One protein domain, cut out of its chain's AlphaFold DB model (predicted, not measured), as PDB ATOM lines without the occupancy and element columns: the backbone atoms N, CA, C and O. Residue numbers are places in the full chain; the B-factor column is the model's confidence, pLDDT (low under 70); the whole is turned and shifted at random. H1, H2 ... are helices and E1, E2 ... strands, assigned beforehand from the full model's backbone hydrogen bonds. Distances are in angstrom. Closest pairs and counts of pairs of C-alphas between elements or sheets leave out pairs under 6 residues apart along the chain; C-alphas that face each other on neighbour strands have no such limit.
ATOM      1  N   PHE A   3     149.280 -54.529  43.699       95.44
ATOM      2  CA  PHE A   3     149.165 -54.878  42.287       95.44
ATOM      3  C   PHE A   3     149.996 -56.116  41.977       95.44
ATOM      4  O   PHE A   3     151.129 -56.259  42.435       95.44
ATOM      5  N   TYR A   4     149.438 -57.001  41.162       96.94
ATOM      6  CA  TYR A   4     150.128 -58.182  40.667       96.94
ATOM      7  C   TYR A   4     150.110 -58.196  39.146       96.94
ATOM      8  O   TYR A   4     149.105 -57.835  38.543       96.94
ATOM      9  N   ALA A   5     151.206 -58.624  38.532       96.69
ATOM     10  CA  ALA A   5     151.334 -58.744  37.090       96.69
ATOM     11  C   ALA A   5     151.541 -60.203  36.684       96.69
ATOM     12  O   ALA A   5     152.226 -60.968  37.374       96.69
ATOM     13  N   ILE A   6     150.948 -60.583  35.557       96.12
ATOM     14  CA  ILE A   6     151.137 -61.888  34.930       96.12
ATOM     15  C   ILE A   6     150.932 -61.777  33.421       96.12
ATOM     16  O   ILE A   6     150.039 -61.069  32.960       96.12
ATOM     17  N   GLU A   7     151.748 -62.479  32.639       95.56
ATOM     18  CA  GLU A   7     151.510 -62.599  31.200       95.56
ATOM     19  C   GLU A   7     150.311 -63.511  30.942       95.56
ATOM     20  O   GLU A   7     150.181 -64.581  31.553       95.56
ATOM     21  N   VAL A   8     149.442 -63.089  30.026       94.50
ATOM     22  CA  VAL A   8     148.196 -63.773  29.678       94.50
ATOM     23  C   VAL A   8     148.090 -64.002  28.181       94.50
ATOM     24  O   VAL A   8     148.549 -63.191  27.381       94.50
ATOM     25  N   LEU A   9     147.438 -65.101  27.818       93.62
ATOM     26  CA  LEU A   9     146.937 -65.344  26.474       93.62
ATOM     27  C   LEU A   9     145.581 -64.665  26.317       93.62
ATOM     28  O   LEU A   9     144.679 -64.850  27.139       93.62
ATOM     29  N   VAL A  10     145.438 -63.909  25.239       93.00
ATOM     30  CA  VAL A  10     144.204 -63.239  24.851       93.00
ATOM     31  C   VAL A  10     143.809 -63.752  23.475       93.00
ATOM     32  O   VAL A  10     144.627 -63.776  22.564       93.00
ATOM     33  N   TYR A  11     142.559 -64.163  23.333       92.44
ATOM     34  CA  TYR A  11     141.987 -64.565  22.057       92.44
ATOM     35  C   TYR A  11     141.282 -63.373  21.419       92.44
ATOM     36  O   TYR A  11     140.540 -62.652  22.099       92.44
ATOM     37  N   GLY A  12     141.497 -63.164  20.127       92.75
ATOM     38  CA  GLY A  12     140.815 -62.126  19.367       92.75
ATOM     39  C   GLY A  12     140.624 -62.522  17.914       92.75
ATOM     40  O   GLY A  12     141.197 -63.497  17.444       92.75
ATOM     41  N   THR A  13     139.853 -61.724  17.189       94.31
ATOM     42  CA  THR A  13     139.625 -61.915  15.753       94.31
ATOM     43  C   THR A  13     140.262 -60.762  14.993       94.31
ATOM     44  O   THR A  13     140.084 -59.602  15.375       94.31
ATOM     45  N   VAL A  14     141.003 -61.057  13.924       93.81
ATOM     46  CA  VAL A  14     141.625 -60.046  13.056       93.81
ATOM     47  C   VAL A  14     140.904 -59.963  11.713       93.81
ATOM     48  O   VAL A  14     140.593 -60.977  11.098       93.81
ATOM     49  N   TYR A  15     140.697 -58.744  11.231       92.88
ATOM     50  CA  TYR A  15     140.174 -58.420   9.911       92.88
ATOM     51  C   TYR A  15     141.292 -57.873   9.027       92.88
ATOM     52  O   TYR A  15     142.026 -56.960   9.411       92.88
ATOM     53  N   ILE A  16     141.416 -58.421   7.821       92.06
ATOM     54  CA  ILE A  16     142.482 -58.096   6.875       92.06
ATOM     55  C   ILE A  16     141.878 -57.836   5.503       92.06
ATOM     56  O   ILE A  16     141.378 -58.748   4.848       92.06
ATOM     57  N   LYS A  17     142.003 -56.605   5.005       90.94
ATOM     58  CA  LYS A  17     141.662 -56.300   3.614       90.94
ATOM     59  C   LYS A  17     142.776 -56.738   2.676       90.94
ATOM     60  O   LYS A  17     143.901 -56.231   2.726       90.94
ATOM     61  N   ALA A  18     142.453 -57.655   1.772       91.62
ATOM     62  CA  ALA A  18     143.369 -58.133   0.751       91.62
ATOM     63  C   ALA A  18     142.625 -58.541  -0.523       91.62
ATOM     64  O   ALA A  18     141.492 -58.986  -0.490       91.62
ATOM     65  N   SER A  19     143.288 -58.437  -1.676       91.81
ATOM     66  CA  SER A  19     142.703 -58.892  -2.951       91.81
ATOM     67  C   SER A  19     142.709 -60.412  -3.119       91.81
ATOM     68  O   SER A  19     142.040 -60.918  -4.010       91.81
ATOM     69  N   THR A  20     143.504 -61.137  -2.329       93.12
ATOM     70  CA  THR A  20     143.623 -62.599  -2.405       93.12
ATOM     71  C   THR A  20     143.956 -63.181  -1.034       93.12
ATOM     72  O   THR A  20     144.628 -62.526  -0.232       93.12
ATOM     73  N   LEU A  21     143.594 -64.449  -0.818       95.00
ATOM     74  CA  LEU A  21     143.949 -65.208   0.387       95.00
ATOM     75  C   LEU A  21     145.464 -65.201   0.647       95.00
ATOM     76  O   LEU A  21     145.914 -64.952   1.758       95.00
ATOM     77  N   GLN A  22     146.278 -65.375  -0.400       95.50
ATOM     78  CA  GLN A  22     147.741 -65.354  -0.277       95.50
ATOM     79  C   GLN A  22     148.274 -63.994   0.207       95.50
ATOM     80  O   GLN A  22     149.266 -63.931   0.932       95.50
ATOM     81  N   LYS A  23     147.647 -62.883  -0.205       94.06
ATOM     82  CA  LYS A  23     148.015 -61.546   0.281       94.06
ATOM     83  C   LYS A  23     147.569 -61.343   1.725       94.06
ATOM     84  O   LYS A  23     148.335 -60.756   2.483       94.06
ATOM     85  N   ALA A  24     146.388 -61.839   2.098       93.69
ATOM     86  CA  ALA A  24     145.924 -61.817   3.481       93.69
ATOM     87  C   ALA A  24     146.880 -62.594   4.396       93.69
ATOM     88  O   ALA A  24     147.335 -62.042   5.394       93.69
ATOM     89  N   GLN A  25     147.299 -63.798   3.990       94.94
ATOM     90  CA  GLN A  25     148.267 -64.602   4.739       94.94
ATOM     91  C   GLN A  25     149.586 -63.852   4.950       94.94
ATOM     92  O   GLN A  25     150.057 -63.735   6.072       94.94
ATOM     93  N   LYS A  26     150.139 -63.228   3.902       92.19
ATOM     94  CA  LYS A  26     151.365 -62.418   4.032       92.19
ATOM     95  C   LYS A  26     151.215 -61.241   4.999       92.19
ATOM     96  O   LYS A  26     152.205 -60.822   5.596       92.19
ATOM     97  N   ILE A  27     150.024 -60.648   5.095       91.50
ATOM     98  CA  ILE A  27     149.751 -59.573   6.056       91.50
ATOM     99  C   ILE A  27     149.691 -60.151   7.474       91.50
ATOM    100  O   ILE A  27     150.318 -59.589   8.367       91.50
ATOM    101  N   LEU A  28     149.013 -61.283   7.659       92.19
ATOM    102  CA  LEU A  28     148.924 -61.985   8.937       92.19
ATOM    103  C   LEU A  28     150.299 -62.436   9.453       92.19
ATOM    104  O   LEU A  28     150.641 -62.176  10.605       92.19
ATOM    105  N   ASP A  29     151.131 -63.024   8.592       90.94
ATOM    106  CA  ASP A  29     152.487 -63.467   8.944       90.94
ATOM    107  C   ASP A  29     153.345 -62.292   9.430       90.94
ATOM    108  O   ASP A  29     154.074 -62.393  10.414       90.94
ATOM    109  N   ARG A  30     153.223 -61.134   8.765       87.88
ATOM    110  CA  ARG A  30     153.894 -59.901   9.195       87.88
ATOM    111  C   ARG A  30     153.348 -59.415  10.528       87.88
ATOM    112  O   ARG A  30     154.131 -59.008  11.377       87.88
ATOM    113  N   LEU A  31     152.028 -59.440  10.712       86.50
ATOM    114  CA  LEU A  31     151.366 -58.990  11.934       86.50
ATOM    115  C   LEU A  31     151.804 -59.811  13.158       86.50
ATOM    116  O   LEU A  31     152.053 -59.220  14.201       86.50
ATOM    117  N   SER A  32     151.999 -61.122  12.996       85.06
ATOM    118  CA  SER A  32     152.373 -62.103  14.038       85.06
ATOM    119  C   SER A  32     153.726 -61.853  14.727       85.06
ATOM    120  O   SER A  32     154.092 -62.543  15.669       85.06
ATOM    121  N   SER A  33     154.517 -60.889  14.252       74.44
ATOM    122  CA  SER A  33     155.778 -60.479  14.891       74.44
ATOM    123  C   SER A  33     155.703 -59.094  15.535       74.44
ATOM    124  O   SER A  33     156.711 -58.599  16.038       74.44
ATOM    125  N   ASN A  34     154.531 -58.455  15.519       83.19
ATOM    126  CA  ASN A  34     154.367 -57.069  15.936       83.19
ATOM    127  C   ASN A  34     153.624 -56.932  17.261       83.19
ATOM    128  O   ASN A  34     152.859 -57.793  17.695       83.19
ATOM    129  N   THR A  35     153.866 -55.790  17.894       86.06
ATOM    130  CA  THR A  35     153.135 -55.341  19.075       86.06
ATOM    131  C   THR A  35     152.292 -54.140  18.676       86.06
ATOM    132  O   THR A  35     152.803 -53.206  18.061       86.06
ATOM    133  N   ILE A  36     151.006 -54.170  19.007       84.38
ATOM    134  CA  ILE A  36     150.083 -53.061  18.784       84.38
ATOM    135  C   ILE A  36     149.936 -52.238  20.063       84.38
ATOM    136  O   ILE A  36     150.032 -52.766  21.173       84.38
ATOM    137  N   ASP A  37     149.667 -50.945  19.892       85.44
ATOM    138  CA  ASP A  37     149.217 -50.085  20.982       85.44
ATOM    139  C   ASP A  37     147.696 -50.179  21.098       85.44
ATOM    140  O   ASP A  37     146.955 -49.547  20.343       85.44
ATOM    141  N   ALA A  38     147.229 -50.950  22.070       84.88
ATOM    142  CA  ALA A  38     145.821 -51.153  22.354       84.88
ATOM    143  C   ALA A  38     145.116 -49.912  22.911       84.88
ATOM    144  O   ALA A  38     143.910 -49.952  23.108       84.88
ATOM    145  N   ARG A  39     145.822 -48.795  23.147       82.25
ATOM    146  CA  ARG A  39     145.181 -47.490  23.374       82.25
ATOM    147  C   ARG A  39     144.826 -46.794  22.069       82.25
ATOM    148  O   ARG A  39     143.923 -45.956  22.054       82.25
ATOM    149  N   HIS A  40     145.434 -47.171  20.952       82.19
ATOM    150  CA  HIS A  40     145.092 -46.607  19.661       82.19
ATOM    151  C   HIS A  40     143.809 -47.242  19.090       82.19
ATOM    152  O   HIS A  40     143.851 -48.279  18.427       82.19
ATOM    153  N   ARG A  41     142.659 -46.568  19.271       78.50
ATOM    154  CA  ARG A  41     141.319 -47.117  18.957       78.50
ATOM    155  C   ARG A  41     141.155 -47.613  17.521       78.50
ATOM    156  O   ARG A  41     140.374 -48.524  17.301       78.50
ATOM    157  N   ALA A  42     141.909 -47.084  16.553       79.56
ATOM    158  CA  ALA A  42     141.827 -47.563  15.167       79.56
ATOM    159  C   ALA A  42     142.239 -49.035  14.977       79.56
ATOM    160  O   ALA A  42     141.908 -49.610  13.943       79.56
ATOM    161  N   TRP A  43     142.916 -49.653  15.953       83.88
ATOM    162  CA  TRP A  43     143.167 -51.092  15.930       83.88
ATOM    163  C   TRP A  43     141.900 -51.917  16.086       83.88
ATOM    164  O   TRP A  43     141.890 -53.043  15.620       83.88
ATOM    165  N   PHE A  44     140.835 -51.381  16.677       86.56
ATOM    166  CA  PHE A  44     139.616 -52.127  16.963       86.56
ATOM    167  C   PHE A  44     138.457 -51.574  16.140       86.56
ATOM    168  O   PHE A  44     138.239 -50.365  16.069       86.56
ATOM    169  N   SER A  45     137.731 -52.459  15.466       84.31
ATOM    170  CA  SER A  45     136.624 -52.104  14.583       84.31
ATOM    171  C   SER A  45     135.327 -52.750  15.048       84.31
ATOM    172  O   SER A  45     135.244 -53.964  15.211       84.31
ATOM    173  N   ASP A  46     134.315 -51.905  15.203       82.00
ATOM    174  CA  ASP A  46     132.906 -52.217  15.463       82.00
ATOM    175  C   ASP A  46     132.005 -51.846  14.266       82.00
ATOM    176  O   ASP A  46     130.781 -51.912  14.342       82.00
ATOM    177  N   VAL A  47     132.614 -51.444  13.147       81.56
ATOM    178  CA  VAL A  47     131.924 -51.058  11.911       81.56
ATOM    179  C   VAL A  47     131.705 -52.249  10.980       81.56
ATOM    180  O   VAL A  47     132.396 -53.261  11.071       81.56
ATOM    181  N   SER A  48     130.792 -52.091  10.020       84.12
ATOM    182  CA  SER A  48     130.569 -53.057   8.939       84.12
ATOM    183  C   SER A  48     131.861 -53.411   8.194       84.12
ATOM    184  O   SER A  48     132.711 -52.542   7.977       84.12
ATOM    185  N   PHE A  49     131.973 -54.661   7.725       84.06
ATOM    186  CA  PHE A  49     133.166 -55.184   7.040       84.06
ATOM    187  C   PHE A  49     133.621 -54.333   5.846       84.06
ATOM    188  O   PHE A  49     134.816 -54.135   5.657       84.06
ATOM    189  N   GLU A  50     132.702 -53.733   5.089       80.38
ATOM    190  CA  GLU A  50     133.046 -52.813   3.993       80.38
ATOM    191  C   GLU A  50     133.937 -51.642   4.456       80.38
ATOM    192  O   GLU A  50     134.827 -51.191   3.732       80.38
ATOM    193  N   HIS A  51     133.762 -51.181   5.696       82.25
ATOM    194  CA  HIS A  51     134.408 -49.988   6.244       82.25
ATOM    195  C   HIS A  51     135.526 -50.289   7.245       82.25
ATOM    196  O   HIS A  51     136.079 -49.353   7.838       82.25
ATOM    197  N   VAL A  52     135.890 -51.563   7.447       83.94
ATOM    198  CA  VAL A  52     137.042 -51.874   8.302       83.94
ATOM    199  C   VAL A  52     138.318 -51.287   7.684       83.94
ATOM    200  O   VAL A  52     138.438 -51.200   6.452       83.94
ATOM    201  N   PRO A  53     139.277 -50.836   8.504       83.62
ATOM    202  CA  PRO A  53     140.604 -50.478   8.029       83.62
ATOM    203  C   PRO A  53     141.304 -51.640   7.320       83.62
ATOM    204  O   PRO A  53     140.839 -52.778   7.317       83.62
ATOM    205  N   ARG A  54     142.474 -51.363   6.737       85.94
ATOM    206  CA  ARG A  54     143.263 -52.397   6.057       85.94
ATOM    207  C   ARG A  54     143.594 -53.598   6.953       85.94
ATOM    208  O   ARG A  54     143.567 -54.729   6.477       85.94
ATOM    209  N   VAL A  55     143.931 -53.333   8.212       88.56
ATOM    210  CA  VAL A  55     144.102 -54.335   9.267       88.56
ATOM    211  C   VAL A  55     143.468 -53.777  10.530       88.56
ATOM    212  O   VAL A  55     143.769 -52.646  10.914       88.56
ATOM    213  N   SER A  56     142.599 -54.551  11.161       89.62
ATOM    214  CA  SER A  56     142.024 -54.235  12.468       89.62
ATOM    215  C   SER A  56     141.619 -55.514  13.192       89.62
ATOM    216  O   SER A  56     141.666 -56.598  12.627       89.62
ATOM    217  N   PHE A  57     141.238 -55.394  14.451       90.94
ATOM    218  CA  PHE A  57     140.734 -56.459  15.299       90.94
ATOM    219  C   PHE A  57     139.261 -56.211  15.609       90.94
ATOM    220  O   PHE A  57     138.783 -55.072  15.569       90.94
ATOM    221  N   ALA A  58     138.540 -57.268  15.958       90.31
ATOM    222  CA  ALA A  58     137.218 -57.140  16.549       90.31
ATOM    223  C   ALA A  58     137.281 -56.337  17.858       90.31
ATOM    224  O   ALA A  58     138.262 -56.384  18.597       90.31
ATOM    225  N   SER A  59     136.204 -55.618  18.179       87.00
ATOM    226  CA  SER A  59     136.060 -54.894  19.451       87.00
ATOM    227  C   SER A  59     135.748 -55.802  20.653       87.00
ATOM    228  O   SER A  59     135.337 -55.306  21.700       87.00
ATOM    229  N   SER A  60     135.895 -57.118  20.506       87.06
ATOM    230  CA  SER A  60     135.722 -58.105  21.569       87.06
ATOM    231  C   SER A  60     136.965 -58.984  21.621       87.06
ATOM    232  O   SER A  60     137.403 -59.502  20.593       87.06
ATOM    233  N   LEU A  61     137.543 -59.112  22.812       89.50
ATOM    234  CA  LEU A  61     138.672 -59.993  23.099       89.50
ATOM    235  C   LEU A  61     138.317 -60.863  24.308       89.50
ATOM    236  O   LEU A  61     137.535 -60.462  25.168       89.50
ATOM    237  N   THR A  62     138.916 -62.042  24.413       88.44
ATOM    238  CA  THR A  62     138.718 -62.929  25.569       88.44
ATOM    239  C   THR A  62     140.045 -63.175  26.263       88.44
ATOM    240  O   THR A  62     140.988 -63.651  25.630       88.44
ATOM    241  N   LEU A  63     140.137 -62.882  27.567       87.75
ATOM    242  CA  LEU A  63     141.271 -63.355  28.365       87.75
ATOM    243  C   LEU A  63     141.125 -64.867  28.503       87.75
ATOM    244  O   LEU A  63     140.218 -65.350  29.172       87.75
ATOM    245  N   ASN A  64     142.009 -65.619  27.860       84.69
ATOM    246  CA  ASN A  64     141.897 -67.066  27.808       84.69
ATOM    247  C   ASN A  64     142.526 -67.698  29.056       84.69
ATOM    248  O   ASN A  64     141.848 -68.289  29.891       84.69
ATOM    249  N   ALA A  65     143.836 -67.532  29.217       87.25
ATOM    250  CA  ALA A  65     144.591 -68.182  30.276       87.25
ATOM    251  C   ALA A  65     145.834 -67.377  30.642       87.25
ATOM    252  O   ALA A  65     146.211 -66.420  29.966       87.25
ATOM    253  N   THR A  66     146.509 -67.792  31.707       91.19
ATOM    254  CA  THR A  66     147.880 -67.351  31.955       91.19
ATOM    255  C   THR A  66     148.800 -67.931  30.882       91.19
ATOM    256  O   THR A  66     148.608 -69.058  30.419       91.19
ATOM    257  N   PHE A  67     149.781 -67.147  30.443       89.88
ATOM    258  CA  PHE A  67     150.758 -67.606  29.465       89.88
ATOM    259  C   PHE A  67     151.589 -68.761  30.059       89.88
ATOM    260  O   PHE A  67     152.010 -68.663  31.216       89.88
ATOM    261  N   PRO A  68     151.842 -69.863  29.327       87.56
ATOM    262  CA  PRO A  68     152.574 -71.004  29.872       87.56
ATOM    263  C   PRO A  68     153.933 -70.609  30.463       87.56
ATOM    264  O   PRO A  68     154.766 -70.000  29.798       87.56
ATOM    265  N   GLY A  69     154.160 -70.974  31.726       88.62
ATOM    266  CA  GLY A  69     155.396 -70.653  32.448       88.62
ATOM    267  C   GLY A  69     155.455 -69.243  33.044       88.62
ATOM    268  O   GLY A  69     156.433 -68.930  33.725       88.62
ATOM    269  N   SER A  70     154.424 -68.412  32.853       90.81
ATOM    270  CA  SER A  70     154.371 -67.091  33.474       90.81
ATOM    271  C   SER A  70     154.216 -67.195  34.992       90.81
ATOM    272  O   SER A  70     153.600 -68.115  35.540       90.81
ATOM    273  N   GLN A  71     154.824 -66.247  35.702       92.81
ATOM    274  CA  GLN A  71     154.761 -66.177  37.156       92.81
ATOM    275  C   GLN A  71     154.015 -64.923  37.580       92.81
ATOM    276  O   GLN A  71     154.309 -63.827  37.116       92.81
ATOM    277  N   LEU A  72     153.086 -65.089  38.521       94.75
ATOM    278  CA  LEU A  72     152.431 -63.962  39.169       94.75
ATOM    279  C   LEU A  72     153.438 -63.247  40.077       94.75
ATOM    280  O   LEU A  72     153.870 -63.826  41.086       94.75
ATOM    281  N   VAL A  73     153.773 -62.009  39.734       96.25
ATOM    282  CA  VAL A  73     154.722 -61.155  40.461       96.25
ATOM    283  C   VAL A  73     154.004 -59.957  41.066       96.25
ATOM    284  O   VAL A  73     153.031 -59.471  40.503       96.25
ATOM    285  N   GLU A  74     154.452 -59.502  42.231       96.69
ATOM    286  CA  GLU A  74     153.969 -58.247  42.813       96.69
ATOM    287  C   GLU A  74     154.688 -57.077  42.141       96.69
ATOM    288  O   GLU A  74     155.896 -57.145  41.907       96.69
ATOM    289  N   VAL A  75     153.941 -56.030  41.805       96.00
ATOM    290  CA  VAL A  75     154.444 -54.847  41.106       96.00
ATOM    291  C   VAL A  75     153.961 -53.584  41.798       96.00
ATOM    292  O   VAL A  75     152.985 -53.590  42.549       96.00
ATOM    293  N   THR A  76     154.651 -52.479  41.548       94.25
ATOM    294  CA  THR A  76     154.224 -51.182  42.059       94.25
ATOM    295  C   THR A  76     153.140 -50.588  41.170       94.25
ATOM    296  O   THR A  76     153.039 -50.872  39.979       94.25
ATOM    297  N   GLU A  77     152.353 -49.682  41.736       91.62
ATOM    298  CA  GLU A  77     151.383 -48.877  40.989       91.62
ATOM    299  C   GLU A  77     152.030 -48.112  39.820       91.62
ATOM    300  O   GLU A  77     151.455 -47.990  38.740       91.62
ATOM    301  N   ARG A  78     153.278 -47.660  40.004       90.50
ATOM    302  CA  ARG A  78     154.054 -46.987  38.960       90.50
ATOM    303  C   ARG A  78     154.367 -47.909  37.782       90.50
ATOM    304  O   ARG A  78     154.379 -47.439  36.645       90.50
ATOM    305  N   ASP A  79     154.604 -49.195  38.029       90.69
ATOM    306  CA  ASP A  79     154.856 -50.171  36.963       90.69
ATOM    307  C   ASP A  79     153.611 -50.350  36.085       90.69
ATOM    308  O   ASP A  79     153.718 -50.372  34.857       90.69
ATOM    309  N   VAL A  80     152.426 -50.373  36.705       90.25
ATOM    310  CA  VAL A  80     151.131 -50.412  36.005       90.25
ATOM    311  C   VAL A  80     150.974 -49.187  35.097       90.25
ATOM    312  O   VAL A  80     150.691 -49.319  33.906       90.25
ATOM    313  N   GLU A  81     151.216 -47.986  35.629       88.81
ATOM    314  CA  GLU A  81     151.099 -46.738  34.863       88.81
ATOM    315  C   GLU A  81     152.079 -46.673  33.683       88.81
ATOM    316  O   GLU A  81     151.733 -46.186  32.602       88.81
ATOM    317  N   LEU A  82     153.307 -47.168  33.868       87.12
ATOM    318  CA  LEU A  82     154.314 -47.220  32.808       87.12
ATOM    319  C   LEU A  82     153.942 -48.228  31.715       87.12
ATOM    320  O   LEU A  82     154.103 -47.917  30.532       87.12
ATOM    321  N   ALA A  83     153.396 -49.390  32.081       86.19
ATOM    322  CA  ALA A  83     152.945 -50.419  31.140       86.19
ATOM    323  C   ALA A  83     151.757 -49.976  30.261       86.19
ATOM    324  O   ALA A  83     151.530 -50.507  29.174       86.19
ATOM    325  N   GLN A  84     151.006 -48.971  30.711       83.25
ATOM    326  CA  GLN A  84     149.899 -48.353  29.968       83.25
ATOM    327  C   GLN A  84     150.349 -47.172  29.094       83.25
ATOM    328  O   GLN A  84     149.581 -46.629  28.293       83.25
ATOM    329  N   ARG A  85     151.599 -46.727  29.260       76.88
ATOM    330  CA  ARG A  85     152.223 -45.629  28.506       76.88
ATOM    331  C   ARG A  85     153.382 -46.105  27.630       76.88
ATOM    332  O   ARG A  85     154.015 -45.270  26.987       76.88
ATOM    333  N   SER A  86     153.664 -47.408  27.579       63.00
ATOM    334  CA  SER A  86     154.895 -47.966  26.993       63.00
ATOM    335  C   SER A  86     155.154 -47.525  25.548       63.00
ATOM    336  O   SER A  86     156.295 -47.237  25.192       63.00
ATOM    337  N   PHE A  87     154.110 -47.359  24.732       62.16
ATOM    338  CA  PHE A  87     154.245 -46.880  23.351       62.16
ATOM    339  C   PHE A  87     154.522 -45.376  23.219       62.16
ATOM    340  O   PHE A  87     155.204 -44.963  22.283       62.16
ATOM    341  N   VAL A  88     154.081 -44.557  24.180       53.88
ATOM    342  CA  VAL A  88     154.322 -43.101  24.190       53.88
ATOM    343  C   VAL A  88     155.808 -42.783  24.417       53.88
ATOM    344  O   VAL A  88     156.276 -41.721  24.012       53.88
ATOM    345  N   LEU A  89     156.562 -43.699  25.039       48.47
ATOM    346  CA  LEU A  89     157.924 -43.438  25.516       48.47
ATOM    347  C   LEU A  89     159.046 -44.173  24.760       48.47
ATOM    348  O   LEU A  89     160.195 -43.765  24.911       48.47
ATOM    349  N   GLY A  90     158.775 -45.205  23.945       43.41
ATOM    350  CA  GLY A  90     159.879 -46.035  23.426       43.41
ATOM    351  C   GLY A  90     159.673 -46.850  22.148       43.41
ATOM    352  O   GLY A  90     160.524 -47.680  21.846       43.41
ATOM    353  N   SER A  91     158.600 -46.681  21.373       46.84
ATOM    354  CA  SER A  91     158.395 -47.519  20.176       46.84
ATOM    355  C   SER A  91     157.849 -46.732  18.992       46.84
ATOM    356  O   SER A  91     156.698 -46.880  18.598       46.84
ATOM    357  N   ARG A  92     158.719 -45.909  18.393       43.41
ATOM    358  CA  ARG A  92     158.486 -45.331  17.059       43.41
ATOM    359  C   ARG A  92     158.649 -46.353  15.922       43.41
ATOM    360  O   ARG A  92     158.115 -46.114  14.848       43.41
ATOM    361  N   ASP A  93     159.281 -47.503  16.183       40.03
ATOM    362  CA  ASP A  93     159.698 -48.453  15.136       40.03
ATOM    363  C   ASP A  93     158.922 -49.789  15.108       40.03
ATOM    364  O   ASP A  93     159.204 -50.640  14.270       40.03
ATOM    365  N   VAL A  94     157.931 -49.992  15.988       45.03
ATOM    366  CA  VAL A  94     157.129 -51.246  16.055       45.03
ATOM    367  C   VAL A  94     155.684 -51.042  15.580       45.03
ATOM    368  O   VAL A  94     154.888 -51.975  15.506       45.03
ATOM    369  N   VAL A  95     155.326 -49.816  15.203       47.44
ATOM    370  CA  VAL A  95     153.983 -49.513  14.713       47.44
ATOM    371  C   VAL A  95     153.892 -49.974  13.265       47.44
ATOM    372  O   VAL A  95     154.400 -49.315  12.358       47.44
ATOM    373  N   VAL A  96     153.241 -51.119  13.042       47.41
ATOM    374  CA  VAL A  96     152.755 -51.503  11.712       47.41
ATOM    375  C   VAL A  96     152.064 -50.276  11.114       47.41
ATOM    376  O   VAL A  96     151.149 -49.748  11.755       47.41
ATOM    377  N   PRO A  97     152.500 -49.785   9.937       47.28
ATOM    378  CA  PRO A  97     151.905 -48.609   9.335       47.28
ATOM    379  C   PRO A  97     150.398 -48.823   9.212       47.28
ATOM    380  O   PRO A  97     149.918 -49.831   8.695       47.28
ATOM    381  N   PHE A  98     149.725 -47.861   9.816       55.31
ATOM    382  CA  PHE A  98     148.356 -47.799  10.278       55.31
ATOM    383  C   PHE A  98     147.245 -48.488   9.479       55.31
ATOM    384  O   PHE A  98     147.240 -48.600   8.253       55.31
ATOM    385  N   ALA A  99     146.204 -48.764  10.265       54.97
ATOM    386  CA  ALA A  99     144.785 -48.850   9.954       54.97
ATOM    387  C   ALA A  99     144.224 -47.579   9.266       54.97
ATOM    388  O   ALA A  99     143.303 -46.941   9.776       54.97
ATOM    389  N   GLU A 100     144.753 -47.177   8.109       54.34
ATOM    390  CA  GLU A 100     144.100 -46.137   7.312       54.34
ATOM    391  C   GLU A 100     142.831 -46.710   6.669       54.34
ATOM    392  O   GLU A 100     142.862 -47.668   5.888       54.34
ATOM    393  N   ARG A 101     141.682 -46.122   7.019       55.16
ATOM    394  CA  ARG A 101     140.481 -46.223   6.191       55.16
ATOM    395  C   ARG A 101     140.736 -45.380   4.950       55.16
ATOM    396  O   ARG A 101     140.539 -44.171   4.982       55.16
ATOM    397  N   ALA A 102     141.189 -46.010   3.878       60.22
ATOM    398  CA  ALA A 102     141.214 -45.368   2.576       60.22
ATOM    399  C   ALA A 102     140.037 -45.896   1.751       60.22
ATOM    400  O   ALA A 102     139.798 -47.106   1.711       60.22
ATOM    401  N   GLU A 103     139.288 -44.994   1.110       62.78
ATOM    402  CA  GLU A 103     138.114 -45.351   0.297       62.78
ATOM    403  C   GLU A 103     138.456 -46.357  -0.811       62.78
ATOM    404  O   GLU A 103     137.635 -47.201  -1.172       62.78
ATOM    405  N   GLU A 104     139.702 -46.335  -1.294       66.25
ATOM    406  CA  GLU A 104     140.261 -47.307  -2.241       66.25
ATOM    407  C   GLU A 104     140.182 -48.763  -1.752       66.25
ATOM    408  O   GLU A 104     140.129 -49.687  -2.566       66.25
ATOM    409  N   PHE A 105     140.101 -48.988  -0.437       68.19
ATOM    410  CA  PHE A 105     139.954 -50.311   0.159       68.19
ATOM    411  C   PHE A 105     138.498 -50.714   0.412       68.19
ATOM    412  O   PHE A 105     138.263 -51.835   0.863       68.19
ATOM    413  N   ASN A 106     137.502 -49.867   0.142       73.50
ATOM    414  CA  ASN A 106     136.098 -50.212   0.407       73.50
ATOM    415  C   ASN A 106     135.603 -51.370  -0.468       73.50
ATOM    416  O   ASN A 106     134.699 -52.078  -0.063       73.50
ATOM    417  N   LYS A 107     136.216 -51.607  -1.635       81.38
ATOM    418  CA  LYS A 107     135.875 -52.724  -2.541       81.38
ATOM    419  C   LYS A 107     136.784 -53.945  -2.399       81.38
ATOM    420  O   LYS A 107     136.688 -54.879  -3.191       81.38
ATOM    421  N   VAL A 108     137.711 -53.920  -1.445       88.75
ATOM    422  CA  VAL A 108     138.696 -54.989  -1.273       88.75
ATOM    423  C   VAL A 108     138.132 -56.057  -0.338       88.75
ATOM    424  O   VAL A 108     137.658 -55.692   0.738       88.75
ATOM    425  N   PRO A 109     138.214 -57.351  -0.706       92.50
ATOM    426  CA  PRO A 109     137.748 -58.424   0.153       92.50
ATOM    427  C   PRO A 109     138.353 -58.366   1.557       92.50
ATOM    428  O   PRO A 109     139.528 -58.023   1.731       92.50
ATOM    429  N   VAL A 110     137.549 -58.725   2.550       92.88
ATOM    430  CA  VAL A 110     137.964 -58.854   3.944       92.88
ATOM    431  C   VAL A 110     138.154 -60.329   4.237       92.88
ATOM    432  O   VAL A 110     137.234 -61.127   4.073       92.88
ATOM    433  N   PHE A 111     139.348 -60.676   4.693       95.06
ATOM    434  CA  PHE A 111     139.656 -61.973   5.266       95.06
ATOM    435  C   PHE A 111     139.661 -61.861   6.784       95.06
ATOM    436  O   PHE A 111     140.083 -60.837   7.326       95.06
ATOM    437  N   THR A 112     139.208 -62.905   7.460       95.25
ATOM    438  CA  THR A 112     139.180 -62.978   8.915       95.25
ATOM    439  C   THR A 112     139.795 -64.278   9.391       95.25
ATOM    440  O   THR A 112     139.772 -65.288   8.689       95.25
ATOM    441  N   THR A 113     140.390 -64.235  10.571       96.19
ATOM    442  CA  THR A 113     140.800 -65.421  11.313       96.19
ATOM    443  C   THR A 113     140.911 -65.060  12.782       96.19
ATOM    444  O   THR A 113     141.053 -63.882  13.134       96.19
ATOM    445  N   ASP A 114     140.866 -66.074  13.624       95.88
ATOM    446  CA  ASP A 114     141.142 -65.896  15.031       95.88
ATOM    447  C   ASP A 114     142.641 -65.988  15.300       95.88
ATOM    448  O   ASP A 114     143.386 -66.712  14.632       95.88
ATOM    449  N   VAL A 115     143.087 -65.177  16.248       94.31
ATOM    450  CA  VAL A 115     144.490 -64.975  16.572       94.31
ATOM    451  C   VAL A 115     144.722 -65.065  18.067       94.31
ATOM    452  O   VAL A 115     143.951 -64.551  18.884       94.31
ATOM    453  N   ASP A 116     145.872 -65.638  18.398       94.38
ATOM    454  CA  ASP A 116     146.402 -65.621  19.743       94.38
ATOM    455  C   ASP A 116     147.237 -64.356  19.935       94.38
ATOM    456  O   ASP A 116     148.110 -63.994  19.137       94.38
ATOM    457  N   LEU A 117     146.957 -63.672  21.032       93.44
ATOM    458  CA  LEU A 117     147.614 -62.458  21.470       93.44
ATOM    459  C   LEU A 117     148.214 -62.701  22.857       93.44
ATOM    460  O   LEU A 117     147.747 -63.549  23.621       93.44
ATOM    461  N   THR A 118     149.231 -61.928  23.217       93.25
ATOM    462  CA  THR A 118     149.747 -61.885  24.587       93.25
ATOM    463  C   THR A 118     149.862 -60.457  25.087       93.25
ATOM    464  O   THR A 118     150.210 -59.535  24.344       93.25
ATOM    465  N   ALA A 119     149.536 -60.282  26.360       93.12
ATOM    466  CA  ALA A 119     149.613 -59.022  27.075       93.12
ATOM    467  C   ALA A 119     149.993 -59.287  28.535       93.12
ATOM    468  O   ALA A 119     149.896 -60.411  29.029       93.12
ATOM    469  N   THR A 120     150.397 -58.239  29.247       94.81
ATOM    470  CA  THR A 120     150.501 -58.306  30.706       94.81
ATOM    471  C   THR A 120     149.156 -57.928  31.310       94.81
ATOM    472  O   THR A 120     148.658 -56.833  31.063       94.81
ATOM    473  N   ALA A 121     148.578 -58.814  32.114       94.88
ATOM    474  CA  ALA A 121     147.442 -58.495  32.964       94.88
ATOM    475  C   ALA A 121     147.938 -57.984  34.316       94.88
ATOM    476  O   ALA A 121     148.765 -58.623  34.971       94.88
ATOM    477  N   PHE A 122     147.401 -56.847  34.735       95.25
ATOM    478  CA  PHE A 122     147.570 -56.273  36.059       95.25
ATOM    479  C   PHE A 122     146.314 -56.530  36.877       95.25
ATOM    480  O   PHE A 122     145.203 -56.336  36.394       95.25
ATOM    481  N   ILE A 123     146.496 -56.954  38.119       94.75
ATOM    482  CA  ILE A 123     145.432 -57.409  39.008       94.75
ATOM    483  C   ILE A 123     145.544 -56.629  40.307       94.75
ATOM    484  O   ILE A 123     146.605 -56.638  40.936       94.75
ATOM    485  N   LYS A 124     144.458 -55.982  40.722       94.44
ATOM    486  CA  LYS A 124     144.363 -55.301  42.018       94.44
ATOM    487  C   LYS A 124     143.733 -56.268  43.015       94.44
ATOM    488  O   LYS A 124     142.619 -56.734  42.801       94.44
ATOM    489  N   ALA A 125     144.470 -56.618  44.066       93.88
ATOM    490  CA  ALA A 125     144.037 -57.599  45.064       93.88
ATOM    491  C   ALA A 125     144.640 -57.292  46.443       93.88
ATOM    492  O   ALA A 125     145.676 -56.637  46.551       93.88
ATOM    493  N   GLU A 126     144.032 -57.788  47.518       93.81
ATOM    494  CA  GLU A 126     144.558 -57.671  48.884       93.81
ATOM    495  C   GLU A 126     145.709 -58.636  49.160       93.81
ATOM    496  O   GLU A 126     146.515 -58.415  50.063       93.81
ATOM    497  N   SER A 127     145.806 -59.722  48.392       94.62
ATOM    498  CA  SER A 127     146.884 -60.694  48.547       94.62
ATOM    499  C   SER A 127     147.211 -61.430  47.254       94.62
ATOM    500  O   SER A 127     146.384 -61.573  46.350       94.62
ATOM    501  N   ARG A 128     148.406 -62.027  47.208       94.62
ATOM    502  CA  ARG A 128     148.828 -62.898  46.102       94.62
ATOM    503  C   ARG A 128     147.886 -64.090  45.907       94.62
ATOM    504  O   ARG A 128     147.720 -64.563  44.786       94.62
ATOM    505  N   GLN A 129     147.289 -64.597  46.987       95.00
ATOM    506  CA  GLN A 129     146.348 -65.713  46.914       95.00
ATOM    507  C   GLN A 129     145.033 -65.295  46.251       95.00
ATOM    508  O   GLN A 129     144.506 -66.031  45.423       95.00
ATOM    509  N   GLU A 130     144.534 -64.103  46.567       94.56
ATOM    510  CA  GLU A 130     143.360 -63.537  45.906       94.56
ATOM    511  C   GLU A 130     143.628 -63.260  44.424       94.56
ATOM    512  O   GLU A 130     142.842 -63.671  43.572       94.56
ATOM    513  N   ALA A 131     144.785 -62.683  44.091       93.38
ATOM    514  CA  ALA A 131     145.183 -62.491  42.699       93.38
ATOM    515  C   ALA A 131     145.234 -63.822  41.925       93.38
ATOM    516  O   ALA A 131     144.747 -63.896  40.800       93.38
ATOM    517  N   ARG A 132     145.717 -64.914  42.539       93.50
ATOM    518  CA  ARG A 132     145.648 -66.259  41.935       93.50
ATOM    519  C   ARG A 132     144.212 -66.721  41.686       93.50
ATOM    520  O   ARG A 132     143.930 -67.271  40.622       93.50
ATOM    521  N   ILE A 133     143.303 -66.484  42.630       92.19
ATOM    522  CA  ILE A 133     141.881 -66.811  42.456       92.19
ATOM    523  C   ILE A 133     141.305 -66.037  41.264       92.19
ATOM    524  O   ILE A 133     140.612 -66.639  40.448       92.19
ATOM    525  N   ILE A 134     141.638 -64.753  41.110       91.81
ATOM    526  CA  ILE A 134     141.226 -63.951  39.948       91.81
ATOM    527  C   ILE A 134     141.787 -64.552  38.648       91.81
ATOM    528  O   ILE A 134     141.016 -64.816  37.727       91.81
ATOM    529  N   THR A 135     143.088 -64.878  38.593       90.38
ATOM    530  CA  THR A 135     143.700 -65.482  37.388       90.38
ATOM    531  C   THR A 135     143.065 -66.808  36.979       90.38
ATOM    532  O   THR A 135     142.963 -67.102  35.792       90.38
ATOM    533  N   SER A 136     142.592 -67.608  37.943       88.38
ATOM    534  CA  SER A 136     141.953 -68.899  37.655       88.38
ATOM    535  C   SER A 136     140.608 -68.775  36.932       88.38
ATOM    536  O   SER A 136     140.097 -69.767  36.420       88.38
ATOM    537  N   LYS A 137     140.038 -67.564  36.882       87.88
ATOM    538  CA  LYS A 137     138.715 -67.283  36.315       87.88
ATOM    539  C   LYS A 137     138.762 -66.559  34.969       87.88
ATOM    540  O   LYS A 137     137.697 -66.248  34.444       87.88
ATOM    541  N   PHE A 138     139.949 -66.301  34.408       86.62
ATOM    542  CA  PHE A 138     140.123 -65.556  33.151       86.62
ATOM    543  C   PHE A 138     139.182 -66.028  32.038       86.62
ATOM    544  O   PHE A 138     138.296 -65.267  31.652       86.62
ATOM    545  N   GLN A 139     139.258 -67.304  31.654       75.31
ATOM    546  CA  GLN A 139     138.445 -67.864  30.569       75.31
ATOM    547  C   GLN A 139     136.924 -67.733  30.768       75.31
ATOM    548  O   GLN A 139     136.172 -67.715  29.801       75.31
ATOM    549  N   GLN A 140     136.457 -67.713  32.018       75.25
ATOM    550  CA  GLN A 140     135.032 -67.826  32.349       75.25
ATOM    551  C   GLN A 140     134.367 -66.480  32.631       75.25
ATOM    552  O   GLN A 140     133.145 -66.385  32.569       75.25
ATOM    553  N   GLN A 141     135.144 -65.473  33.034       74.19
ATOM    554  CA  GLN A 141     134.600 -64.231  33.590       74.19
ATOM    555  C   GLN A 141     135.103 -62.970  32.893       74.19
ATOM    556  O   GLN A 141     134.508 -61.913  33.082       74.19
ATOM    557  N   PHE A 142     136.171 -63.056  32.099       77.44
ATOM    558  CA  PHE A 142     136.830 -61.874  31.553       77.44
ATOM    559  C   PHE A 142     136.709 -61.823  30.031       77.44
ATOM    560  O   PHE A 142     137.630 -62.161  29.283       77.44
ATOM    561  N   HIS A 143     135.548 -61.339  29.591       80.12
ATOM    562  CA  HIS A 143     135.337 -60.868  28.228       80.12
ATOM    563  C   HIS A 143     135.635 -59.370  28.173       80.12
ATOM    564  O   HIS A 143     134.996 -58.563  28.847       80.12
ATOM    565  N   VAL A 144     136.638 -59.005  27.383       77.38
ATOM    566  CA  VAL A 144     137.043 -57.619  27.169       77.38
ATOM    567  C   VAL A 144     136.178 -57.058  26.058       77.38
ATOM    568  O   VAL A 144     136.434 -57.262  24.869       77.38
ATOM    569  N   GLU A 145     135.126 -56.358  26.458       79.12
ATOM    570  CA  GLU A 145     134.263 -55.634  25.539       79.12
ATOM    571  C   GLU A 145     134.762 -54.198  25.387       79.12
ATOM    572  O   GLU A 145     134.651 -53.374  26.287       79.12
ATOM    573  N   LEU A 146     135.338 -53.887  24.227       79.81
ATOM    574  CA  LEU A 146     135.944 -52.583  23.949       79.81
ATOM    575  C   LEU A 146     134.924 -51.527  23.499       79.81
ATOM    576  O   LEU A 146     135.273 -50.357  23.326       79.81
ATOM    577  N   GLN A 147     133.662 -51.910  23.300       71.12
ATOM    578  CA  GLN A 147     132.595 -50.963  22.973       71.12
ATOM    579  C   GLN A 147     132.215 -50.106  24.186       71.12
ATOM    580  O   GLN A 147     131.993 -48.903  24.043       71.12
ATOM    581  N   MET A 148     132.235 -50.700  25.382       66.50
ATOM    582  CA  MET A 148     131.966 -50.029  26.650       66.50
ATOM    583  C   MET A 148     133.230 -50.012  27.506       66.50
ATOM    584  O   MET A 148     133.785 -51.052  27.826       66.50
ATOM    585  N   GLY A 149     133.719 -48.828  27.879       70.56
ATOM    586  CA  GLY A 149     134.883 -48.748  28.768       70.56
ATOM    587  C   GLY A 149     136.210 -49.155  28.115       70.56
ATOM    588  O   GLY A 149     137.114 -49.594  28.814       70.56
ATOM    589  N   TYR A 150     136.365 -48.965  26.796       76.12
ATOM    590  CA  TYR A 150     137.619 -49.186  26.048       76.12
ATOM    591  C   TYR A 150     138.879 -48.754  26.812       76.12
ATOM    592  O   TYR A 150     139.856 -49.491  26.905       76.12
ATOM    593  N   TRP A 151     138.846 -47.539  27.365       75.62
ATOM    594  CA  TRP A 151     139.986 -46.954  28.058       75.62
ATOM    595  C   TRP A 151     140.249 -47.602  29.418       75.62
ATOM    596  O   TRP A 151     141.398 -47.598  29.842       75.62
ATOM    597  N   LEU A 152     139.236 -48.183  30.071       85.31
ATOM    598  CA  LEU A 152     139.350 -48.817  31.389       85.31
ATOM    599  C   LEU A 152     140.235 -50.060  31.333       85.31
ATOM    600  O   LEU A 152     141.075 -50.262  32.201       85.31
ATOM    601  N   TRP A 153     140.126 -50.852  30.265       87.81
ATOM    602  CA  TRP A 153     140.940 -52.057  30.097       87.81
ATOM    603  C   TRP A 153     142.424 -51.770  29.889       87.81
ATOM    604  O   TRP A 153     143.243 -52.629  30.188       87.81
ATOM    605  N   PHE A 154     142.790 -50.582  29.404       88.31
ATOM    606  CA  PHE A 154     144.179 -50.211  29.098       88.31
ATOM    607  C   PHE A 154     144.653 -48.994  29.903       88.31
ATOM    608  O   PHE A 154     145.591 -48.295  29.503       88.31
ATOM    609  N   SER A 155     143.988 -48.717  31.027       85.38
ATOM    610  CA  SER A 155     144.275 -47.604  31.925       85.38
ATOM    611  C   SER A 155     144.076 -48.026  33.370       85.38
ATOM    612  O   SER A 155     143.201 -48.817  33.695       85.38
ATOM    613  N   LYS A 156     144.864 -47.445  34.269       85.44
ATOM    614  CA  LYS A 156     144.757 -47.668  35.707       85.44
ATOM    615  C   LYS A 156     143.405 -47.196  36.243       85.44
ATOM    616  O   LYS A 156     142.943 -47.769  37.217       85.44
ATOM    617  N   LEU A 157     142.760 -46.247  35.559       85.56
ATOM    618  CA  LEU A 157     141.389 -45.817  35.853       85.56
ATOM    619  C   LEU A 157     140.393 -46.984  35.850       85.56
ATOM    620  O   LEU A 157     139.389 -46.923  36.541       85.56
ATOM    621  N   GLY A 158     140.688 -48.087  35.146       83.12
ATOM    622  CA  GLY A 158     139.880 -49.303  35.235       83.12
ATOM    623  C   GLY A 158     139.794 -49.894  36.642       83.12
ATOM    624  O   GLY A 158     138.874 -50.652  36.909       83.12
ATOM    625  N   PHE A 159     140.707 -49.542  37.549       86.12
ATOM    626  CA  PHE A 159     140.677 -49.948  38.952       86.12
ATOM    627  C   PHE A 159     139.935 -48.977  39.881       86.12
ATOM    628  O   PHE A 159     139.880 -49.252  41.087       86.12
ATOM    629  N   ASP A 160     139.459 -47.838  39.373       83.44
ATOM    630  CA  ASP A 160     138.846 -46.788  40.182       83.44
ATOM    631  C   ASP A 160     137.341 -47.057  40.340       83.44
ATOM    632  O   ASP A 160     136.608 -47.216  39.366       83.44
ATOM    633  N   ASP A 161     136.876 -47.112  41.591       65.62
ATOM    634  CA  ASP A 161     135.499 -47.499  41.945       65.62
ATOM    635  C   ASP A 161     134.435 -46.477  41.500       65.62
ATOM    636  O   ASP A 161     133.252 -46.814  41.403       65.62
ATOM    637  N   ASP A 162     134.851 -45.244  41.198       65.38
ATOM    638  CA  ASP A 162     133.971 -44.138  40.808       65.38
ATOM    639  C   ASP A 162     133.507 -44.224  39.337       65.38
ATOM    640  O   ASP A 162     132.489 -43.632  38.967       65.38
ATOM    641  N   GLU A 163     134.204 -44.992  38.491       57.03
ATOM    642  CA  GLU A 163     133.852 -45.198  37.082       57.03
ATOM    643  C   GLU A 163     133.127 -46.542  36.893       57.03
ATOM    644  O   GLU A 163     133.721 -47.522  36.472       57.03
ATOM    645  N   MET A 164     131.824 -46.596  37.218       51.66
ATOM    646  CA  MET A 164     130.877 -47.674  36.846       51.66
ATOM    647  C   MET A 164     131.495 -49.094  36.823       51.66
ATOM    648  O   MET A 164     131.636 -49.701  35.764       51.66
ATOM    649  N   ALA A 165     131.778 -49.614  38.024       61.06
ATOM    650  CA  ALA A 165     132.346 -50.933  38.334       61.06
ATOM    651  C   ALA A 165     133.852 -51.076  38.050       61.06
ATOM    652  O   ALA A 165     134.266 -51.466  36.959       61.06
ATOM    653  N   ALA A 166     134.662 -50.861  39.096       72.12
ATOM    654  CA  ALA A 166     136.087 -51.165  39.078       72.12
ATOM    655  C   ALA A 166     136.341 -52.600  38.602       72.12
ATOM    656  O   ALA A 166     135.836 -53.584  39.157       72.12
ATOM    657  N   LEU A 167     137.167 -52.715  37.571       82.38
ATOM    658  CA  LEU A 167     137.654 -53.979  37.066       82.38
ATOM    659  C   LEU A 167     138.725 -54.499  38.031       82.38
ATOM    660  O   LEU A 167     139.673 -53.782  38.344       82.38
ATOM    661  N   PRO A 168     138.671 -55.770  38.460       85.56
ATOM    662  CA  PRO A 168     139.757 -56.358  39.240       85.56
ATOM    663  C   PRO A 168     141.018 -56.597  38.388       85.56
ATOM    664  O   PRO A 168     142.062 -56.977  38.923       85.56
ATOM    665  N   VAL A 169     140.924 -56.391  37.066       90.88
ATOM    666  CA  VAL A 169     141.966 -56.657  36.073       90.88
ATOM    667  C   VAL A 169     141.991 -55.552  35.021       90.88
ATOM    668  O   VAL A 169     140.956 -55.214  34.456       90.88
ATOM    669  N   VAL A 170     143.186 -55.069  34.689       92.06
ATOM    670  CA  VAL A 170     143.446 -54.252  33.491       92.06
ATOM    671  C   VAL A 170     144.635 -54.839  32.732       92.06
ATOM    672  O   VAL A 170     145.389 -55.649  33.266       92.06
ATOM    673  N   LEU A 171     144.828 -54.448  31.480       92.50
ATOM    674  CA  LEU A 171     145.882 -54.939  30.599       92.50
ATOM    675  C   LEU A 171     146.931 -53.854  30.322       92.50
ATOM    676  O   LEU A 171     146.655 -52.651  30.363       92.50
ATOM    677  N   SER A 172     148.150 -54.280  29.996       91.69
ATOM    678  CA  SER A 172     149.139 -53.419  29.349       91.69
ATOM    679  C   SER A 172     148.594 -52.892  28.024       91.69
ATOM    680  O   SER A 172     147.901 -53.607  27.302       91.69
ATOM    681  N   SER A 173     148.960 -51.662  27.655       88.56
ATOM    682  CA  SER A 173     148.594 -51.143  26.332       88.56
ATOM    683  C   SER A 173     149.352 -51.850  25.211       88.56
ATOM    684  O   SER A 173     148.889 -51.893  24.079       88.56
ATOM    685  N   ALA A 174     150.508 -52.437  25.520       88.62
ATOM    686  CA  ALA A 174     151.225 -53.293  24.597       88.62
ATOM    687  C   ALA A 174     150.565 -54.672  24.504       88.62
ATOM    688  O   ALA A 174     150.601 -55.440  25.467       88.62
ATOM    689  N   ILE A 175     150.001 -54.977  23.333       89.56
ATOM    690  CA  ILE A 175     149.500 -56.310  22.985       89.56
ATOM    691  C   ILE A 175     150.362 -56.857  21.856       89.56
ATOM    692  O   ILE A 175     150.450 -56.260  20.783       89.56
ATOM    693  N   LYS A 176     151.003 -57.999  22.081       90.75
ATOM    694  CA  LYS A 176     151.785 -58.687  21.058       90.75
ATOM    695  C   LYS A 176     150.909 -59.703  20.341       90.75
ATOM    696  O   LYS A 176     150.245 -60.512  20.981       90.75
ATOM    697  N   VAL A 177     150.943 -59.680  19.015       90.81
ATOM    698  CA  VAL A 177     150.288 -60.699  18.193       90.81
ATOM    699  C   VAL A 177     151.216 -61.906  18.120       90.81
ATOM    700  O   VAL A 177     152.390 -61.739  17.801       90.81
ATOM    701  N   ILE A 178     150.722 -63.097  18.456       91.25
ATOM    702  CA  ILE A 178     151.491 -64.348  18.373       91.25
ATOM    703  C   ILE A 178     151.319 -64.963  16.985       91.25
ATOM    704  O   ILE A 178     152.299 -65.361  16.359       91.25
ATOM    705  N   GLY A 179     150.079 -65.015  16.500       91.19
ATOM    706  CA  GLY A 179     149.734 -65.556  15.190       91.19
ATOM    707  C   GLY A 179     148.298 -66.046  15.127       91.19
ATOM    708  O   GLY A 179     147.513 -65.769  16.029       91.19
ATOM    709  N   ALA A 180     147.960 -66.754  14.049       93.38
ATOM    710  CA  ALA A 180     146.683 -67.457  13.948       93.38
ATOM    711  C   ALA A 180     146.555 -68.478  15.081       93.38
ATOM    712  O   ALA A 180     147.522 -69.190  15.373       93.38
ATOM    713  N   SER A 181     145.375 -68.556  15.686       92.19
ATOM    714  CA  SER A 181     145.082 -69.582  16.680       92.19
ATOM    715  C   SER A 181     145.125 -70.974  16.048       92.19
ATOM    716  O   SER A 181     144.911 -71.154  14.843       92.19
ATOM    717  N   GLU A 182     145.437 -71.986  16.855       91.00
ATOM    718  CA  GLU A 182     145.579 -73.357  16.366       91.00
ATOM    719  C   GLU A 182     144.291 -73.850  15.682       91.00
ATOM    720  O   GLU A 182     143.202 -73.797  16.246       91.00
ATOM    721  N   GLY A 183     144.421 -74.341  14.446       90.19
ATOM    722  CA  GLY A 183     143.288 -74.821  13.648       90.19
ATOM    723  C   GLY A 183     142.463 -73.722  12.964       90.19
ATOM    724  O   GLY A 183     141.571 -74.051  12.180       90.19
ATOM    725  N   CYS A 184     142.777 -72.443  13.182       90.31
ATOM    726  CA  CYS A 184     142.085 -71.315  12.563       90.31
ATOM    727  C   CYS A 184     142.781 -70.900  11.258       90.31
ATOM    728  O   CYS A 184     143.902 -70.395  11.245       90.31
ATOM    729  N   GLY A 185     142.109 -71.132  10.127       91.50
ATOM    730  CA  GLY A 185     142.530 -70.633   8.818       91.50
ATOM    731  C   GLY A 185     141.978 -69.236   8.529       91.50
ATOM    732  O   GLY A 185     141.034 -68.785   9.176       91.50
ATOM    733  N   LEU A 186     142.547 -68.553   7.533       94.50
ATOM    734  CA  LEU A 186     141.930 -67.351   6.971       94.50
ATOM    735  C   LEU A 186     140.715 -67.733   6.124       94.50
ATOM    736  O   LEU A 186     140.831 -68.511   5.176       94.50
ATOM    737  N   GLU A 187     139.578 -67.118   6.418       95.00
ATOM    738  CA  GLU A 187     138.354 -67.215   5.628       95.00
ATOM    739  C   GLU A 187     138.003 -65.851   5.025       95.00
ATOM    740  O   GLU A 187     138.287 -64.808   5.613       95.00
ATOM    741  N   GLN A 188     137.416 -65.834   3.828       94.94
ATOM    742  CA  GLN A 188     136.869 -64.601   3.264       94.94
ATOM    743  C   GLN A 188     135.511 -64.334   3.911       94.94
ATOM    744  O   GLN A 188     134.644 -65.200   3.899       94.94
ATOM    745  N   ARG A 189     135.344 -63.134   4.462       91.50
ATOM    746  CA  ARG A 189     134.133 -62.690   5.161       91.50
ATOM    747  C   ARG A 189     133.340 -61.634   4.394       91.50
ATOM    748  O   ARG A 189     132.233 -61.288   4.788       91.50
ATOM    749  N   TRP A 190     133.955 -61.034   3.376       91.06
ATOM    750  CA  TRP A 190     133.331 -60.029   2.521       91.06
ATOM    751  C   TRP A 190     134.129 -59.853   1.215       91.06
ATOM    752  O   TRP A 190     135.357 -59.933   1.277       91.06
ATOM    753  N   PRO A 191     133.501 -59.538   0.065       80.19
ATOM    754  CA  PRO A 191     132.085 -59.784  -0.198       80.19
ATOM    755  C   PRO A 191     131.832 -61.302  -0.195       80.19
ATOM    756  O   PRO A 191     132.714 -62.056  -0.612       80.19
TER     757      PRO A 191
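AT A GLANCE: This is residues 3 to 191 of the 192 residues of an uncharacterized protein of Rhizobium pisi (UniProt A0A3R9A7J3). Two long strands, E1 and E5, run side by side along nearly the whole length of an elongated, strongly twisted antiparallel sheet, with E3 and shorter strands beside them. H1 covers the sheet near one end, and near the other H2 and H4 pack on opposite faces. The 189 printed residues hold seven named helices and nine named strands, in the order E1 H1 E2 E3 E4 H2 H3 E5 H4 H5 E6 H6 H7 E7 E8 E9, and the class is mixed. The whole is compact, with a radius of gyration of the C-alphas of 16.9 A and spans of 52 by 31 by 31 A.

IN THESE COORDINATES: Find C-alpha 3 at (149.165, -54.878, 42.287); from there E1, residues 3 to 17, runs 39.4 A. E5, residues 110 to 125, runs 41.6 A back to C-alpha 125 at (144.037, -57.599, 45.064). E3, residues 55 to 66, spans 26.4 A and bends by 80 degrees at residue 59; E8, residues 174 to 180, spans 18.3 A. Look for short strands at E2, 35 to 37; E4, 73 to 75; E6, 143 to 145; E7, 169 to 171; and E9, 187 to 190, ending at (133.331, -60.029, 2.521). H1, residues 21 to 31, spans 15.1 A; the other helices are H2, 77 to 83; H3, 86 to 90; H4, 128 to 135; H5, 138 to 141; H6, 150 to 153; and H7, 156 to 159.

HOW THE PARTS SIT: Start at E1 and E5, antiparallel at 167 degrees, with N 10 and O 117 2.8 A apart. E3 and E4 lie on one side of E1, with N 9 to O 65 and N 5 to O 73 each 2.8 A; E5 lies on the other. E1 lies on one side of E5, and E7, E8 and E9 lie on the other side, with N 122 to O 170, N 118 to O 176 and N 110 to O 190 each 2.8 A. E2 pairs with E8 through N 36 and O 175, 2.8 A, and E6 with E3 through N 144 and O 61, 2.8 A. H1 is over E1 and E5 at a height of 8.1 A, with C-alphas of Ile 16 and Ala 24 closest to E1 at 6.1 A. H2, H6 and H7 are on one face, H4 and H5 on the opposite face; H3 only grazes the sheet. In H1, H2, H3 and H4 every O i to N i+4 pair is within hydrogen-bond range; H5, H6 and H7 are too short for one.

THE WHOLE: The farthest C-alphas, of Glu 104 and Ser 127, are 52.9 A apart, and the printed part has no cut. The long links are E2 to E3 and H3 to E5. Confidence is under 70 at residues 86 to 105, 148 and 161 to 165.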